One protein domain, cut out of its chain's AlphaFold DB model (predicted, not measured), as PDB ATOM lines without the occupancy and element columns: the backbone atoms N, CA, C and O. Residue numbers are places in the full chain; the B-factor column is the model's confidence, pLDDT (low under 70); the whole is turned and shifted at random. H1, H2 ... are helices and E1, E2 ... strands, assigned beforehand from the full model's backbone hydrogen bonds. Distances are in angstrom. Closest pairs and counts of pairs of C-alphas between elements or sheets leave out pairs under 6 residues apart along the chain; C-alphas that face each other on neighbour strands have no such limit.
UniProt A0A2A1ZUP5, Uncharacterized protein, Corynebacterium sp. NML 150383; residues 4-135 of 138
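Overview. This is residues 4 to 135 of the 138 residues of an uncharacterized protein of Corynebacterium sp. NML 150383 (UniProt A0A2A1ZUP5). The domain has little regular structure: a strongly twisted sheet, curled like part of a barrel, with H2 packed over its E5-E6 end and long loops round it. Of 132 printed residues, 44 are in named elements, in chain order E1 E2 E3 H1 E4 E5 H2 E6; the class is mixed. The mixed sheet runs E1 E2 E3 E4 E5 E6. The whole is compact, radius of gyration of the C-alphas 13.3 A, spanning 37 by 29 by 28 A.

Arrangement. E1, residues 4 to 6, E2, 11 to 14, and E3, 27 to 34, form a meander, each antiparallel to the one before; N 6 and O 11 are 2.8 A apart, N 28 and O 12 2.8 A. H1, 52 to 55, only grazes the sheet. E4, 64 to 70, is antiparallel to E3, N 31 and O 67 at 2.9 A, and forms a hairpin with E5, 105 to 108, N 66 and O 107 at 2.8 A. H2, 111 to 120, has every O i to N i+4 pair within hydrogen-bond range and lies over E5 at a height over the sheet of 8.0 A. E6, 127 to 130, is parallel to E5, N 106 and O 127 at 2.8 A.

Along the chain. E1 begins at C-alpha 4 (107.278, 97.718, 98.143); E6 ends at C-alpha 130 (116.771, 95.516, 106.207). E3 is 22.4 A long, E4 19.5 A, H2 14.3 A.

Size, cuts and confidence. The printed part has no cut. The links E2 to E3, E3 to H1 and E4 to E5 are long. Residue 123 is under pLDDT 70.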
ATOM      1  N   ASN A   4     108.111  96.673  97.561       88.31
ATOM      2  CA  ASN A   4     107.278  97.718  98.143       88.31
ATOM      3  C   ASN A   4     106.554  97.139  99.350       88.31
ATOM      4  O   ASN A   4     106.123  95.992  99.329       88.31
ATOM      5  N   SER A   5     106.415  97.925 100.405       83.12
ATOM      6  CA  SER A   5     105.837  97.454 101.657       83.12
ATOM      7  C   SER A   5     104.890  98.485 102.241       83.12
ATOM      8  O   SER A   5     105.179  99.681 102.225       83.12
ATOM      9  N   ASP A   6     103.769  98.006 102.770       85.00
ATOM     10  CA  ASP A   6     102.948  98.763 103.703       85.00
ATOM     11  C   ASP A   6     103.461  98.458 105.112       85.00
ATOM     12  O   ASP A   6     103.297  97.357 105.639       85.00
ATOM     13  N   LEU A   7     104.158  99.436 105.681       78.88
ATOM     14  CA  LEU A   7     104.899  99.302 106.934       78.88
ATOM     15  C   LEU A   7     103.973  99.187 108.153       78.88
ATOM     16  O   LEU A   7     104.320  98.543 109.144       78.88
ATOM     17  N   LEU A   8     102.779  99.785 108.071       82.44
ATOM     18  CA  LEU A   8     101.779  99.699 109.130       82.44
ATOM     19  C   LEU A   8     101.137  98.318 109.123       82.44
ATOM     20  O   LEU A   8     101.068  97.675 110.163       82.44
ATOM     21  N   ALA A   9     100.743  97.837 107.943       85.62
ATOM     22  CA  ALA A   9     100.134  96.520 107.798       85.62
ATOM     23  C   ALA A   9     101.152  95.368 107.890       85.62
ATOM     24  O   ALA A   9     100.763  94.220 108.087       85.62
ATOM     25  N   GLY A  10     102.454  95.635 107.763       88.69
ATOM     26  CA  GLY A  10     103.494  94.605 107.741       88.69
ATOM     27  C   GLY A  10     103.414  93.695 106.509       88.69
ATOM     28  O   GLY A  10     103.801  92.532 106.584       88.69
ATOM     29  N   VAL A  11     102.882  94.205 105.394       92.38
ATOM     30  CA  VAL A  11     102.701  93.463 104.134       92.38
ATOM     31  C   VAL A  11     103.673  93.986 103.090       92.38
ATOM     32  O   VAL A  11     103.943  95.186 103.031       92.38
ATOM     33  N   ALA A  12     104.167  93.106 102.224       94.06
ATOM     34  CA  ALA A  12     105.024  93.502 101.117       94.06
ATOM     35  C   ALA A  12     104.575  92.903  99.788       94.06
ATOM     36  O   ALA A  12     103.849  91.913  99.733       94.06
ATOM     37  N   THR A  13     105.043  93.515  98.710       93.12
ATOM     38  CA  THR A  13     104.820  93.098  97.334       93.12
ATOM     39  C   THR A  13     106.114  93.143  96.544       93.12
ATOM     40  O   THR A  13     107.015  93.949  96.810       93.12
ATOM     41  N   ARG A  14     106.192  92.295  95.519       89.69
ATOM     42  CA  ARG A  14     107.142  92.494  94.429       89.69
ATOM     43  C   ARG A  14     106.598  93.490  93.412       89.69
ATOM     44  O   ARG A  14     105.424  93.470  93.065       89.69
ATOM     45  N   GLY A  15     107.487  94.312  92.869       84.12
ATOM     46  CA  GLY A  15     107.159  95.255  91.802       84.12
ATOM     47  C   GLY A  15     106.917  96.666  92.321       84.12
ATOM     48  O   GLY A  15     107.317  97.001  93.432       84.12
ATOM     49  N   ASP A  16     106.310  97.511  91.489       82.88
ATOM     50  CA  ASP A  16     106.253  98.962  91.715       82.88
ATOM     51  C   ASP A  16     105.005  99.439  92.467       82.88
ATOM     52  O   ASP A  16     104.978 100.572  92.950       82.88
ATOM     53  N   LEU A  17     104.000  98.575  92.613       85.94
ATOM     54  CA  LEU A  17     102.746  98.879  93.298       85.94
ATOM     55  C   LEU A  17     102.774  98.371  94.740       85.94
ATOM     56  O   LEU A  17     103.255  97.270  95.007       85.94
ATOM     57  N   GLY A  18     102.231  99.162  95.666       85.06
ATOM     58  CA  GLY A  18     102.052  98.745  97.059       85.06
ATOM     59  C   GLY A  18     100.938  97.698  97.236       85.06
ATOM     60  O   GLY A  18     100.131  97.509  96.322       85.06
ATOM     61  N   PRO A  19     100.837  97.057  98.418       82.75
ATOM     62  CA  PRO A  19      99.927  95.933  98.678       82.75
ATOM     63  C   PRO A  19      98.466  96.155  98.275       82.75
ATOM     64  O   PRO A  19      97.857  95.276  97.674       82.75
ATOM     65  N   ALA A  20      97.925  97.350  98.529       85.06
ATOM     66  CA  ALA A  20      96.535  97.687  98.218       85.06
ATOM     67  C   ALA A  20      96.238  97.903  96.718       85.06
ATOM     68  O   ALA A  20      95.071  97.979  96.341       85.06
ATOM     69  N   ALA A  21      97.266  98.062  95.878       85.50
ATOM     70  CA  ALA A  21      97.131  98.322  94.440       85.50
ATOM     71  C   ALA A  21      97.760  97.227  93.561       85.50
ATOM     72  O   ALA A  21      97.529  97.206  92.354       85.50
ATOM     73  N   ALA A  22      98.575  96.345  94.141       87.81
ATOM     74  CA  ALA A  22      99.215  95.245  93.435       87.81
ATOM     75  C   ALA A  22      98.249  94.081  93.172       87.81
ATOM     76  O   ALA A  22      97.271  93.880  93.896       87.81
ATOM     77  N   ASN A  23      98.575  93.255  92.176       91.38
ATOM     78  CA  ASN A  23      97.941  91.949  92.033       91.38
ATOM     79  C   ASN A  23      98.300  91.070  93.238       91.38
ATOM     80  O   ASN A  23      99.447  91.073  93.684       91.38
ATOM     81  N   ARG A  24      97.359  90.251  93.726       91.50
ATOM     82  CA  ARG A  24      97.632  89.351  94.865       91.50
ATOM     83  C   ARG A  24      98.780  88.381  94.592       91.50
ATOM     84  O   ARG A  24      99.543  88.075  95.493       91.50
ATOM     85  N   SER A  25      98.955  87.955  93.341       93.25
ATOM     86  CA  SER A  25     100.075  87.105  92.910       93.25
ATOM     87  C   SER A  25     101.460  87.725  93.149       93.25
ATOM     88  O   SER A  25     102.465  87.010  93.111       93.25
ATOM     89  N   ASP A  26     101.514  89.040  93.378       93.50
ATOM     90  CA  ASP A  26     102.723  89.792  93.695       93.50
ATOM     91  C   ASP A  26     102.895  90.059  95.193       93.50
ATOM     92  O   ASP A  26     103.930  90.586  95.595       93.50
ATOM     93  N   TRP A  27     101.924  89.697  96.034       95.56
ATOM     94  CA  TRP A  27     102.086  89.759  97.484       95.56
ATOM     95  C   TRP A  27     103.175  88.795  97.935       95.56
ATOM     96  O   TRP A  27     103.288  87.686  97.417       95.56
ATOM     97  N   ILE A  28     103.981  89.224  98.900       96.31
ATOM     98  CA  ILE A  28     104.999  88.393  99.528       96.31
ATOM     99  C   ILE A  28     104.415  87.814 100.809       96.31
ATOM    100  O   ILE A  28     103.952  88.556 101.675       96.31
ATOM    101  N   VAL A  29     104.468  86.491 100.921       97.12
ATOM    102  CA  VAL A  29     104.205  85.764 102.162       97.12
ATOM    103  C   VAL A  29     105.520  85.253 102.735       97.12
ATOM    104  O   VAL A  29     106.465  84.960 102.000       97.12
ATOM    105  N   TRP A  30     105.596  85.174 104.056       97.50
ATOM    106  CA  TRP A  30     106.857  85.086 104.774       97.50
ATOM    107  C   TRP A  30     106.930  83.836 105.639       97.50
ATOM    108  O   TRP A  30     106.089  83.625 106.515       97.50
ATOM    109  N   ALA A  31     107.989  83.054 105.453       97.00
ATOM    110  CA  ALA A  31     108.411  82.076 106.444       97.00
ATOM    111  C   ALA A  31     109.243  82.784 107.514       97.00
ATOM    112  O   ALA A  31     110.141  83.560 107.188       97.00
ATOM    113  N   VAL A  32     108.977  82.487 108.781       96.31
ATOM    114  CA  VAL A  32     109.742  83.025 109.912       96.31
ATOM    115  C   VAL A  32     110.768  81.986 110.349       96.31
ATOM    116  O   VAL A  32     110.381  80.879 110.733       96.31
ATOM    117  N   THR A  33     112.056  82.330 110.308       95.50
ATOM    118  CA  THR A  33     113.146  81.430 110.712       95.50
ATOM    119  C   THR A  33     114.215  82.154 111.518       95.50
ATOM    120  O   THR A  33     114.465  83.340 111.315       95.50
ATOM    121  N   ASP A  34     114.889  81.423 112.403       95.12
ATOM    122  CA  ASP A  34     116.118  81.915 113.018       95.12
ATOM    123  C   ASP A  34     117.257  81.912 111.985       95.12
ATOM    124  O   ASP A  34     117.332  81.022 111.128       95.12
ATOM    125  N   ILE A  35     118.134  82.913 112.057       94.56
ATOM    126  CA  ILE A  35     119.299  83.058 111.187       94.56
ATOM    127  C   ILE A  35     120.251  81.861 111.269       94.56
ATOM    128  O   ILE A  35     120.865  81.503 110.266       94.56
ATOM    129  N   ASP A  36     120.359  81.215 112.430       94.06
ATOM    130  CA  ASP A  36     121.232  80.058 112.629       94.06
ATOM    131  C   ASP A  36     120.710  78.800 111.914       94.06
ATOM    132  O   ASP A  36     121.482  77.882 111.642       94.06
ATOM    133  N   ALA A  37     119.418  78.765 111.568       92.69
ATOM    134  CA  ALA A  37     118.801  77.675 110.812       92.69
ATOM    135  C   ALA A  37     118.869  77.877 109.285       92.69
ATOM    136  O   ALA A  37     118.565  76.953 108.524       92.69
ATOM    137  N   VAL A  38     119.270  79.064 108.816       92.62
ATOM    138  CA  VAL A  38     119.331  79.380 107.384       92.62
ATOM    139  C   VAL A  38     120.428  78.565 106.708       92.62
ATOM    140  O   VAL A  38     121.605  78.650 107.060       92.62
ATOM    141  N   SER A  39     120.049  77.803 105.683       91.00
ATOM    142  CA  SER A  39     120.984  77.067 104.834       91.00
ATOM    143  C   SER A  39     120.439  76.892 103.418       91.00
ATOM    144  O   SER A  39     119.230  76.947 103.192       91.00
ATOM    145  N   GLU A  40     121.320  76.613 102.455       89.50
ATOM    146  CA  GLU A  40     120.930  76.354 101.059       89.50
ATOM    147  C   GLU A  40     120.064  75.094 100.882       89.50
ATOM    148  O   GLU A  40     119.367  74.955  99.879       89.50
ATOM    149  N   GLN A  41     120.104  74.176 101.853       90.19
ATOM    150  CA  GLN A  41     119.364  72.910 101.845       90.19
ATOM    151  C   GLN A  41     118.064  72.975 102.656       90.19
ATOM    152  O   GLN A  41     117.357  71.974 102.755       90.19
ATOM    153  N   MET A  42     117.755  74.130 103.249       91.69
ATOM    154  CA  MET A  42     116.558  74.305 104.059       91.69
ATOM    155  C   MET A  42     115.291  74.089 103.222       91.69
ATOM    156  O   MET A  42     115.177  74.560 102.086       91.69
ATOM    157  N   LEU A  43     114.326  73.406 103.836       94.44
ATOM    158  CA  LEU A  43     112.959  73.292 103.351       94.44
ATOM    159  C   LEU A  43     112.036  74.168 104.198       94.44
ATOM    160  O   LEU A  43     112.265  74.357 105.391       94.44
ATOM    161  N   ILE A  44     110.998  74.696 103.561       94.12
ATOM    162  CA  ILE A  44     109.966  75.524 104.173       94.12
ATOM    163  C   ILE A  44     108.654  74.745 104.088       94.12
ATOM    164  O   ILE A  44     108.017  74.677 103.036       94.12
ATOM    165  N   ASP A  45     108.278  74.128 105.202       89.75
ATOM    166  CA  ASP A  45     107.082  73.294 105.373       89.75
ATOM    167  C   ASP A  45     106.084  73.882 106.391       89.75
ATOM    168  O   ASP A  45     105.052  73.281 106.689       89.75
ATOM    169  N   ALA A  46     106.372  75.082 106.896       88.94
ATOM    170  CA  ALA A  46     105.522  75.829 107.811       88.94
ATOM    171  C   ALA A  46     104.598  76.817 107.067       88.94
ATOM    172  O   ALA A  46     104.874  77.182 105.918       88.94
ATOM    173  N   PRO A  47     103.526  77.305 107.722       94.50
ATOM    174  CA  PRO A  47     102.707  78.383 107.185       94.50
ATOM    175  C   PRO A  47     103.530  79.632 106.856       94.50
ATOM    176  O   PRO A  47     104.425  80.031 107.606       94.50
ATOM    177  N   LEU A  48     103.184  80.260 105.736       97.25
ATOM    178  CA  LEU A  48     103.751  81.512 105.257       97.25
ATOM    179  C   LEU A  48     102.760  82.634 105.551       97.25
ATOM    180  O   LEU A  48     101.636  82.617 105.049       97.25
ATOM    181  N   PHE A  49     103.162  83.606 106.360       97.06
ATOM    182  CA  PHE A  49     102.277  84.676 106.818       97.06
ATOM    183  C   PHE A  49     102.322  85.865 105.865       97.06
ATOM    184  O   PHE A  49     103.401  86.269 105.436       97.06
ATOM    185  N   LEU A  50     101.173  86.475 105.574       96.25
ATOM    186  CA  LEU A  50     101.129  87.733 104.824       96.25
ATOM    187  C   LEU A  50     101.736  88.885 105.642       96.25
ATOM    188  O   LEU A  50     102.402  89.754 105.085       96.25
ATOM    189  N   SER A  51     101.536  88.858 106.966       95.56
ATOM    190  CA  SER A  51     102.099  89.827 107.909       95.56
ATOM    191  C   SER A  51     102.607  89.152 109.190       95.56
ATOM    192  O   SER A  51     101.862  89.020 110.164       95.56
ATOM    193  N   PRO A  52     103.885  88.730 109.232       94.12
ATOM    194  CA  PRO A  52     104.501  88.138 110.423       94.12
ATOM    195  C   PRO A  52     104.404  89.029 111.659       94.12
ATOM    196  O   PRO A  52     104.235  88.524 112.765       94.12
ATOM    197  N   LYS A  53     104.473  90.353 111.460       93.56
ATOM    198  CA  LYS A  53     104.347  91.372 112.509       93.56
ATOM    199  C   LYS A  53     103.068  91.225 113.328       93.56
ATOM    200  O   LYS A  53     103.088  91.474 114.526       93.56
ATOM    201  N   HIS A  54     101.970  90.850 112.678       92.81
ATOM    202  CA  HIS A  54     100.669  90.703 113.324       92.81
ATOM    203  C   HIS A  54     100.362  89.249 113.670       92.81
ATOM    204  O   HIS A  54      99.798  88.985 114.726       92.81
ATOM    205  N   ALA A  55     100.748  88.315 112.800       94.12
ATOM    206  CA  ALA A  55     100.428  86.905 112.967       94.12
ATOM    207  C   ALA A  55     101.266  86.225 114.058       94.12
ATOM    208  O   ALA A  55     100.754  85.378 114.784       94.12
ATOM    209  N   THR A  56     102.555  86.563 114.147       93.94
ATOM    210  CA  THR A  56     103.510  85.907 115.053       93.94
ATOM    211  C   THR A  56     104.556  86.886 115.613       93.94
ATOM    212  O   THR A  56     105.760  86.649 115.448       93.94
ATOM    213  N   PRO A  57     104.157  88.018 116.228       93.25
ATOM    214  CA  PRO A  57     105.098  89.015 116.747       93.25
ATOM    215  C   PRO A  57     106.101  88.428 117.749       93.25
ATOM    216  O   PRO A  57     107.260  88.828 117.771       93.25
ATOM    217  N   GLU A  58     105.691  87.441 118.542       93.62
ATOM    218  CA  GLU A  58     106.519  86.763 119.539       93.62
ATOM    219  C   GLU A  58     107.687  85.970 118.939       93.62
ATOM    220  O   GLU A  58     108.657  85.673 119.635       93.62
ATOM    221  N   ARG A  59     107.606  85.630 117.646       91.69
ATOM    222  CA  ARG A  59     108.661  84.921 116.911       91.69
ATOM    223  C   ARG A  59     109.652  85.863 116.240       91.69
ATOM    224  O   ARG A  59     110.603  85.384 115.633       91.69
ATOM    225  N   LEU A  60     109.421  87.173 116.299       92.94
ATOM    226  CA  LEU A  60     110.224  88.167 115.605       92.94
ATOM    227  C   LEU A  60     111.225  88.806 116.566       92.94
ATOM    228  O   LEU A  60     110.876  89.607 117.428       92.94
ATOM    229  N   SER A  61     112.492  88.449 116.387       91.12
ATOM    230  CA  SER A  61     113.630  88.971 117.144       91.12
ATOM    231  C   SER A  61     114.728  89.494 116.210       91.12
ATOM    232  O   SER A  61     114.666  89.335 114.990       91.12
ATOM    233  N   THR A  62     115.793  90.058 116.778       88.75
ATOM    234  CA  THR A  62     116.989  90.458 116.016       88.75
ATOM    235  C   THR A  62     117.744  89.274 115.403       88.75
ATOM    236  O   THR A  62     118.454  89.466 114.421       88.75
ATOM    237  N   SER A  63     117.571  88.045 115.913       93.25
ATOM    238  CA  SER A  63     118.128  86.820 115.307       93.25
ATOM    239  C   SER A  63     117.231  86.218 114.224       93.25
ATOM    240  O   SER A  63     117.583  85.211 113.618       93.25
ATOM    241  N   THR A  64     116.073  86.818 113.955       95.50
ATOM    242  CA  THR A  64     115.092  86.272 113.018       95.50
ATOM    243  C   THR A  64     115.277  86.854 111.620       95.50
ATOM    244  O   THR A  64     115.525  88.052 111.450       95.50
ATOM    245  N   VAL A  65     115.092  86.015 110.602       96.19
ATOM    246  CA  VAL A  65     114.912  86.446 109.214       96.19
ATOM    247  C   VAL A  65     113.583  85.956 108.653       96.19
ATOM    248  O   VAL A  65     113.055  84.908 109.028       96.19
ATOM    249  N   LEU A  66     113.049  86.740 107.726       97.00
ATOM    250  CA  LEU A  66     111.840  86.451 106.978       97.00
ATOM    251  C   LEU A  66     112.225  85.988 105.573       97.00
ATOM    252  O   LEU A  66     112.883  86.728 104.840       97.00
ATOM    253  N   LEU A  67     111.811  84.778 105.198       96.50
ATOM    254  CA  LEU A  67     112.002  84.219 103.859       96.50
ATOM    255  C   LEU A  67     110.739  84.477 103.038       96.50
ATOM    256  O   LEU A  67     109.694  83.884 103.300       96.50
ATOM    257  N   GLY A  68     110.816  85.398 102.084       96.31
ATOM    258  CA  GLY A  68     109.667  85.849 101.313       96.31
ATOM    259  C   GLY A  68     109.513  85.121  99.985       96.31
ATOM    260  O   GLY A  68     110.434  85.092  99.160       96.31
ATOM    261  N   VAL A  69     108.310  84.595  99.777       95.94
ATOM    262  CA  VAL A  69     107.873  83.910  98.560       95.94
ATOM    263  C   VAL A  69     106.690  84.681  97.969       95.94
ATOM    264  O   VAL A  69     105.790  85.078  98.715       95.94
ATOM    265  N   PRO A  70     106.647  84.922  96.651       95.06
ATOM    266  CA  PRO A  70     105.477  85.516  96.024       95.06
ATOM    267  C   PRO A  70     104.281  84.563  96.081       95.06
ATOM    268  O   PRO A  70     104.390  83.407  95.681       95.06
ATOM    269  N   LEU A  71     103.118  85.057  96.502       95.19
ATOM    270  CA  LEU A  71     101.904  84.256  96.665       95.19
ATOM    271  C   LEU A  71     101.542  83.486  95.386       95.19
ATOM    272  O   LEU A  71     101.177  82.318  95.448       95.19
ATOM    273  N   GLY A  72     101.702  84.120  94.219       93.75
ATOM    274  CA  GLY A  72     101.393  83.505  92.925       93.75
ATOM    275  C   GLY A  72     102.335  82.373  92.500       93.75
ATOM    276  O   GLY A  72     102.042  81.696  91.521       93.75
ATOM    277  N   GLU A  73     103.455  82.173  93.198       93.19
ATOM    278  CA  GLU A  73     104.379  81.056  92.956       93.19
ATOM    279  C   GLU A  73     104.046  79.827  93.812       93.19
ATOM    280  O   GLU A  73     104.583  78.746  93.580       93.19
ATOM    281  N   ILE A  74     103.117  79.958  94.763       94.25
ATOM    282  CA  ILE A  74     102.708  78.870  95.645       94.25
ATOM    283  C   ILE A  74     101.452  78.217  95.068       94.25
ATOM    284  O   ILE A  74     100.373  78.808  95.013       94.25
ATOM    285  N   ALA A  75     101.586  76.965  94.634       90.50
ATOM    286  CA  ALA A  75     100.495  76.228  94.009       90.50
ATOM    287  C   ALA A  75      99.286  76.085  94.952       90.50
ATOM    288  O   ALA A  75      99.374  75.456  96.010       90.50
ATOM    289  N   GLY A  76      98.146  76.639  94.526       86.62
ATOM    290  CA  GLY A  76      96.882  76.581  95.262       86.62
ATOM    291  C   GLY A  76      96.775  77.556  96.438       86.62
ATOM    292  O   GLY A  76      95.783  77.496  97.159       86.62
ATOM    293  N   ALA A  77      97.756  78.441  96.639       91.06
ATOM    294  CA  ALA A  77      97.664  79.481  97.655       91.06
ATOM    295  C   ALA A  77      96.692  80.582  97.217       91.06
ATOM    296  O   ALA A  77      96.814  81.131  96.121       91.06
ATOM    297  N   ASP A  78      95.747  80.923  98.089       85.81
ATOM    298  CA  ASP A  78      94.801  82.010  97.863       85.81
ATOM    299  C   ASP A  78      94.507  82.750  99.172       85.81
ATOM    300  O   ASP A  78      94.401  82.147 100.238       85.81
ATOM    301  N   LEU A  79      94.383  84.070  99.063       91.56
ATOM    302  CA  LEU A  79      94.041  85.012 100.130       91.56
ATOM    303  C   LEU A  79      92.952  85.977  99.622       91.56
ATOM    304  O   LEU A  79      93.027  87.187  99.834       91.56
ATOM    305  N   ALA A  80      91.973  85.455  98.872       88.31
ATOM    306  CA  ALA A  80      90.986  86.243  98.132       88.31
ATOM    307  C   ALA A  80      90.210  87.255  98.989       88.31
ATOM    308  O   ALA A  80      89.965  88.370  98.515       88.31
ATOM    309  N   ASP A  81      89.883  86.876 100.226       90.38
ATOM    310  CA  ASP A  81      89.068  87.658 101.164       90.38
ATOM    311  C   ASP A  81      89.900  88.525 102.128       90.38
ATOM    312  O   ASP A  81      89.352  89.180 103.014       90.38
ATOM    313  N   VAL A  82      91.226  88.544 101.973       94.19
ATOM    314  CA  VAL A  82      92.121  89.300 102.854       94.19
ATOM    315  C   VAL A  82      92.262  90.741 102.367       94.19
ATOM    316  O   VAL A  82      92.670  90.991 101.230       94.19
ATOM    317  N   ASP A  83      91.979  91.702 103.249       92.94
ATOM    318  CA  ASP A  83      92.355  93.104 103.052       92.94
ATOM    319  C   ASP A  83      93.838  93.282 103.424       92.94
ATOM    320  O   ASP A  83      94.190  93.144 104.599       92.94
ATOM    321  N   PRO A  84      94.730  93.627 102.476       90.12
ATOM    322  CA  PRO A  84      96.151  93.791 102.767       90.12
ATOM    323  C   PRO A  84      96.453  94.966 103.709       90.12
ATOM    324  O   PRO A  84      97.574  95.057 104.198       90.12
ATOM    325  N   ARG A  85      95.494  95.867 103.975       90.75
ATOM    326  CA  ARG A  85      95.638  96.923 104.994       90.75
ATOM    327  C   ARG A  85      95.372  96.423 106.413       90.75
ATOM    328  O   ARG A  85      95.822  97.048 107.366       90.75
ATOM    329  N   HIS A  86      94.663  95.303 106.550       92.62
ATOM    330  CA  HIS A  86      94.303  94.687 107.827       92.62
ATOM    331  C   HIS A  86      94.506  93.164 107.757       92.62
ATOM    332  O   HIS A  86      93.548  92.404 107.906       92.62
ATOM    333  N   PRO A  87      95.742  92.696 107.508       91.25
ATOM    334  CA  PRO A  87      96.004  91.302 107.155       91.25
ATOM    335  C   PRO A  87      95.792  90.316 108.313       91.25
ATOM    336  O   PRO A  87      95.614  89.129 108.060       91.25
ATOM    337  N   GLY A  88      95.822  90.776 109.570       92.75
ATOM    338  CA  GLY A  88      95.654  89.915 110.743       92.75
ATOM    339  C   GLY A  88      96.658  88.759 110.768       92.75
ATOM    340  O   GLY A  88      97.856  88.965 110.578       92.75
ATOM    341  N   ASP A  89      96.153  87.546 110.979       94.75
ATOM    342  CA  ASP A  89      96.902  86.285 110.987       94.75
ATOM    343  C   ASP A  89      96.884  85.544 109.633       94.75
ATOM    344  O   ASP A  89      97.254  84.368 109.557       94.75
ATOM    345  N   ALA A  90      96.488  86.228 108.548       96.50
ATOM    346  CA  ALA A  90      96.393  85.642 107.215       96.50
ATOM    347  C   ALA A  90      97.684  84.918 106.815       96.50
ATOM    348  O   ALA A  90      98.783  85.488 106.804       96.50
ATOM    349  N   SER A  91      97.536  83.649 106.448       96.38
ATOM    350  CA  SER A  91      98.643  82.777 106.084       96.38
ATOM    351  C   SER A  91      98.230  81.753 105.042       96.38
ATOM    352  O   SER A  91      97.048  81.466 104.852       96.38
ATOM    353  N   VAL A  92      99.227  81.201 104.361       95.88
ATOM    354  CA  VAL A  92      99.057  80.099 103.417       95.88
ATOM    355  C   VAL A  92      99.953  78.941 103.820       95.88
ATOM    356  O   VAL A  92     101.125  79.127 104.146       95.88
ATOM    357  N   ALA A  93      99.401  77.734 103.798       92.81
ATOM    358  CA  ALA A  93     100.170  76.510 103.961       92.81
ATOM    359  C   ALA A  93     100.479  75.954 102.564       92.81
ATOM    360  O   ALA A  93      99.542  75.646 101.820       92.81
ATOM    361  N   PRO A  94     101.758  75.853 102.166       90.88
ATOM    362  CA  PRO A  94     102.096  75.320 100.858       90.88
ATOM    363  C   PRO A  94     101.729  73.827 100.790       90.88
ATOM    364  O   PRO A  94     101.939  73.070 101.737       90.88
ATOM    365  N   SER A  95     101.170  73.391  99.660       89.31
ATOM    366  CA  SER A  95     100.742  71.996  99.448       89.31
ATOM    367  C   SER A  95     101.910  71.005  99.316       89.31
ATOM    368  O   SER A  95     101.720  69.797  99.450       89.31
ATOM    369  N   ALA A  96     103.119  71.517  99.080       91.25
ATOM    370  CA  ALA A  96     104.387  70.800  99.113       91.25
ATOM    371  C   ALA A  96     105.456  71.697  99.754       91.25
ATOM    372  O   ALA A  96     105.368  72.920  99.656       91.25
ATOM    373  N   ALA A  97     106.471  71.099 100.383       93.12
ATOM    374  CA  ALA A  97     107.561  71.860 100.988       93.12
ATOM    375  C   ALA A  97     108.277  72.717  99.932       93.12
ATOM    376  O   ALA A  97     108.687  72.208  98.885       93.12
ATOM    377  N   LEU A  98     108.434  74.009 100.222       94.81
ATOM    378  CA  LEU A  98     109.198  74.922  99.378       94.81
ATOM    379  C   LEU A  98     110.682  74.831  99.724       94.81
ATOM    380  O   LEU A  98     111.073  74.360 100.791       94.81
ATOM    381  N   SER A  99     111.521  75.304  98.819       93.19
ATOM    382  CA  SER A  99     112.966  75.371  98.997       93.19
ATOM    383  C   SER A  99     113.448  76.814  98.920       93.19
ATOM    384  O   SER A  99     112.730  77.716  98.488       93.19
ATOM    385  N   LEU A 100     114.722  77.041  99.240       91.44
ATOM    386  CA  LEU A 100     115.335  78.358  99.073       91.44
ATOM    387  C   LEU A 100     115.276  78.884  97.620       91.44
ATOM    388  O   LEU A 100     115.398  80.083  97.384       91.44
ATOM    389  N   LYS A 101     115.064  78.015  96.623       90.81
ATOM    390  CA  LYS A 101     114.931  78.425  95.214       90.81
ATOM    391  C   LYS A 101     113.654  79.220  94.940       90.81
ATOM    392  O   LYS A 101     113.658  79.993  93.982       90.81
ATOM    393  N   ASP A 102     112.627  79.016  95.758       93.31
ATOM    394  CA  ASP A 102     111.313  79.661  95.668       93.31
ATOM    395  C   ASP A 102     111.297  81.000  96.433       93.31
ATOM    396  O   ASP A 102     110.420  81.840  96.256       93.31
ATOM    397  N   VAL A 103     112.312  81.232  97.273       94.31
ATOM    398  CA  VAL A 103     112.508  82.491  97.991       94.31
ATOM    399  C   VAL A 103     113.097  83.532  97.044       94.31
ATOM    400  O   VAL A 103     114.129  83.317  96.404       94.31
ATOM    401  N   VAL A 104     112.465  84.704  96.992       94.25
ATOM    402  CA  VAL A 104     112.925  85.845  96.178       94.25
ATOM    403  C   VAL A 104     113.485  86.978  97.029       94.25
ATOM    404  O   VAL A 104     114.212  87.841  96.531       94.25
ATOM    405  N   VAL A 105     113.146  86.994  98.319       94.62
ATOM    406  CA  VAL A 105     113.541  88.050  99.242       94.62
ATOM    407  C   VAL A 105     113.833  87.488 100.626       94.62
ATOM    408  O   VAL A 105     113.112  86.630 101.120       94.62
ATOM    409  N   ILE A 106     114.885  87.994 101.258       95.31
ATOM    410  CA  ILE A 106     115.182  87.776 102.668       95.31
ATOM    411  C   ILE A 106     115.203  89.125 103.369       95.31
ATOM    412  O   ILE A 106     115.922  90.044 102.961       95.31
ATOM    413  N   ALA A 107     114.409  89.227 104.426       94.75
ATOM    414  CA  ALA A 107     114.272  90.425 105.233       94.75
ATOM    415  C   ALA A 107     114.697  90.167 106.683       94.75
ATOM    416  O   ALA A 107     114.454  89.096 107.229       94.75
ATOM    417  N   GLY A 108     115.331  91.151 107.314       94.62
ATOM    418  CA  GLY A 108     115.716  91.100 108.726       94.62
ATOM    419  C   GLY A 108     115.515  92.449 109.411       94.62
ATOM    420  O   GLY A 108     115.423  93.479 108.736       94.62
ATOM    421  N   ALA A 109     115.462  92.438 110.745       93.62
ATOM    422  CA  ALA A 109     115.250  93.646 111.544       93.62
ATOM    423  C   ALA A 109     116.419  94.635 111.426       93.62
ATOM    424  O   ALA A 109     116.222  95.846 111.381       93.62
ATOM    425  N   ASP A 110     117.645  94.117 111.330       94.44
ATOM    426  CA  ASP A 110     118.861  94.919 111.296       94.44
ATOM    427  C   ASP A 110     119.834  94.488 110.187       94.44
ATOM    428  O   ASP A 110     119.693  93.463 109.513       94.44
ATOM    429  N   ARG A 111     120.851  95.325 109.971       94.31
ATOM    430  CA  ARG A 111     121.854  95.119 108.924       94.31
ATOM    431  C   ARG A 111     122.782  93.937 109.207       94.31
ATOM    432  O   ARG A 111     123.267  93.328 108.254       94.31
ATOM    433  N   ALA A 112     123.088  93.650 110.470       94.81
ATOM    434  CA  ALA A 112     124.020  92.588 110.832       94.81
ATOM    435  C   ALA A 112     123.417  91.218 110.502       94.81
ATOM    436  O   ALA A 112     124.071  90.408 109.843       94.81
ATOM    437  N   THR A 113     122.151  91.011 110.853       94.56
ATOM    438  CA  THR A 113     121.420  89.770 110.579       94.56
ATOM    439  C   THR A 113     121.221  89.550 109.081       94.56
ATOM    440  O   THR A 113     121.518  88.472 108.566       94.56
ATOM    441  N   VAL A 114     120.839  90.592 108.335       94.31
ATOM    442  CA  VAL A 114     120.701  90.511 106.869       94.31
ATOM    443  C   VAL A 114     122.041  90.225 106.188       94.31
ATOM    444  O   VAL A 114     122.106  89.414 105.263       94.31
ATOM    445  N   LYS A 115     123.133  90.855 106.646       93.94
ATOM    446  CA  LYS A 115     124.476  90.571 106.128       93.94
ATOM    447  C   LYS A 115     124.862  89.115 106.385       93.94
ATOM    448  O   LYS A 115     125.354  88.464 105.474       93.94
ATOM    449  N   ARG A 116     124.600  88.598 107.588       94.06
ATOM    450  CA  ARG A 116     124.869  87.197 107.922       94.06
ATOM    451  C   ARG A 116     124.106  86.242 107.003       94.06
ATOM    452  O   ARG A 116     124.709  85.310 106.489       94.06
ATOM    453  N   ALA A 117     122.826  86.508 106.736       93.44
ATOM    454  CA  ALA A 117     122.033  85.704 105.804       93.44
ATOM    455  C   ALA A 117     122.630  85.725 104.391       93.44
ATOM    456  O   ALA A 117     122.726  84.691 103.739       93.44
ATOM    457  N   LYS A 118     123.075  86.899 103.935       92.88
ATOM    458  CA  LYS A 118     123.736  87.051 102.639       92.88
ATOM    459  C   LYS A 118     125.056  86.285 102.560       92.88
ATOM    460  O   LYS A 118     125.325  85.667 101.541       92.88
ATOM    461  N   ASP A 119     125.866  86.321 103.614       91.81
ATOM    462  CA  ASP A 119     127.158  85.630 103.645       91.81
ATOM    463  C   ASP A 119     126.988  84.093 103.683       91.81
ATOM    464  O   ASP A 119     127.866  83.368 103.220       91.81
ATOM    465  N   LEU A 120     125.857  83.593 104.204       90.75
ATOM    466  CA  LEU A 120     125.514  82.164 104.243       90.75
ATOM    467  C   LEU A 120     124.970  81.617 102.916       90.75
ATOM    468  O   LEU A 120     125.024  80.408 102.697       90.75
ATOM    469  N   LEU A 121     124.408  82.472 102.061       89.00
ATOM    470  CA  LEU A 121     123.655  82.051 100.882       89.00
ATOM    471  C   LEU A 121     124.328  82.532  99.597       89.00
ATOM    472  O   LEU A 121     124.401  83.732  99.332       89.00
ATOM    473  N   SER A 122     124.723  81.602  98.730       70.75
ATOM    474  CA  SER A 122     125.295  81.928  97.415       70.75
ATOM    475  C   SER A 122     124.194  82.143  96.370       70.75
ATOM    476  O   SER A 122     124.145  81.467  95.342       70.75
ATOM    477  N   ALA A 123     123.245  83.042  96.647       67.38
ATOM    478  CA  ALA A 123     122.020  83.173  95.861       67.38
ATOM    479  C   ALA A 123     121.883  84.546  95.185       67.38
ATOM    480  O   ALA A 123     121.287  85.470  95.734       67.38
ATOM    481  N   ASP A 124     122.332  84.642  93.929       76.25
ATOM    482  CA  ASP A 124     122.219  85.861  93.104       76.25
ATOM    483  C   ASP A 124     120.766  86.305  92.849       76.25
ATOM    484  O   ASP A 124     120.506  87.465  92.525       76.25
ATOM    485  N   ARG A 125     119.802  85.384  92.984       81.75
ATOM    486  CA  ARG A 125     118.374  85.671  92.771       81.75
ATOM    487  C   ARG A 125     117.710  86.364  93.961       81.75
ATOM    488  O   ARG A 125     116.680  87.007  93.774       81.75
ATOM    489  N   ILE A 126     118.255  86.185  95.166       91.38
ATOM    490  CA  ILE A 126     117.606  86.618  96.403       91.38
ATOM    491  C   ILE A 126     117.970  88.067  96.666       91.38
ATOM    492  O   ILE A 126     119.139  88.454  96.691       91.38
ATOM    493  N   GLN A 127     116.951  88.880  96.903       91.69
ATOM    494  CA  GLN A 127     117.159  90.233  97.387       91.69
ATOM    495  C   GLN A 127     117.225  90.254  98.905       91.69
ATOM    496  O   GLN A 127     116.407  89.638  99.575       91.69
ATOM    497  N   PHE A 128     118.164  91.017  99.445       93.12
ATOM    498  CA  PHE A 128     118.359  91.150 100.883       93.12
ATOM    499  C   PHE A 128     117.961  92.555 101.316       93.12
ATOM    500  O   PHE A 128     118.498  93.530 100.785       93.12
ATOM    501  N   HIS A 129     117.038  92.663 102.270       92.25
ATOM    502  CA  HIS A 129     116.514  93.942 102.748       92.25
ATOM    503  C   HIS A 129     116.557  94.025 104.273       92.25
ATOM    504  O   HIS A 129     116.209  93.081 104.974       92.25
ATOM    505  N   THR A 130     116.968  95.177 104.794       92.38
ATOM    506  CA  THR A 130     116.771  95.516 106.207       92.38
ATOM    507  C   THR A 130     115.445  96.253 106.326       92.38
ATOM    508  O   THR A 130     115.304  97.350 105.792       92.38
ATOM    509  N   THR A 131     114.474  95.637 106.993       88.69
ATOM    510  CA  THR A 131     113.094  96.131 107.103       88.69
ATOM    511  C   THR A 131     112.609  95.983 108.547       88.69
ATOM    512  O   THR A 131     111.773  95.114 108.811       88.69
ATOM    513  N   PRO A 132     113.117  96.801 109.491       86.81
ATOM    514  CA  PRO A 132     112.707  96.755 110.903       86.81
ATOM    515  C   PRO A 132     111.195  96.922 111.075       86.81
ATOM    516  O   PRO A 132     110.597  96.371 111.980       86.81
ATOM    517  N   GLU A 133     110.565  97.614 110.137       84.44
ATOM    518  CA  GLU A 133     109.135  97.896 110.078       84.44
ATOM    519  C   GLU A 133     108.245  96.636 110.012       84.44
ATOM    520  O   GLU A 133     107.084  96.674 110.426       84.44
ATOM    521  N   LEU A 134     108.778  95.524 109.473       86.62
ATOM    522  CA  LEU A 134     108.111  94.210 109.432       86.62
ATOM    523  C   LEU A 134     108.220  93.451 110.764       86.62
ATOM    524  O   LEU A 134     107.671  92.360 110.894       86.62
ATOM    525  N   PHE A 135     108.938  94.014 111.732       89.94
ATOM    526  CA  PHE A 135     109.116  93.488 113.074       89.94
ATOM    527  C   PHE A 135     108.282  94.339 114.050       89.94
ATOM    528  O   PHE A 135     107.924  95.481 113.734       89.94
TER     529      PHE A 135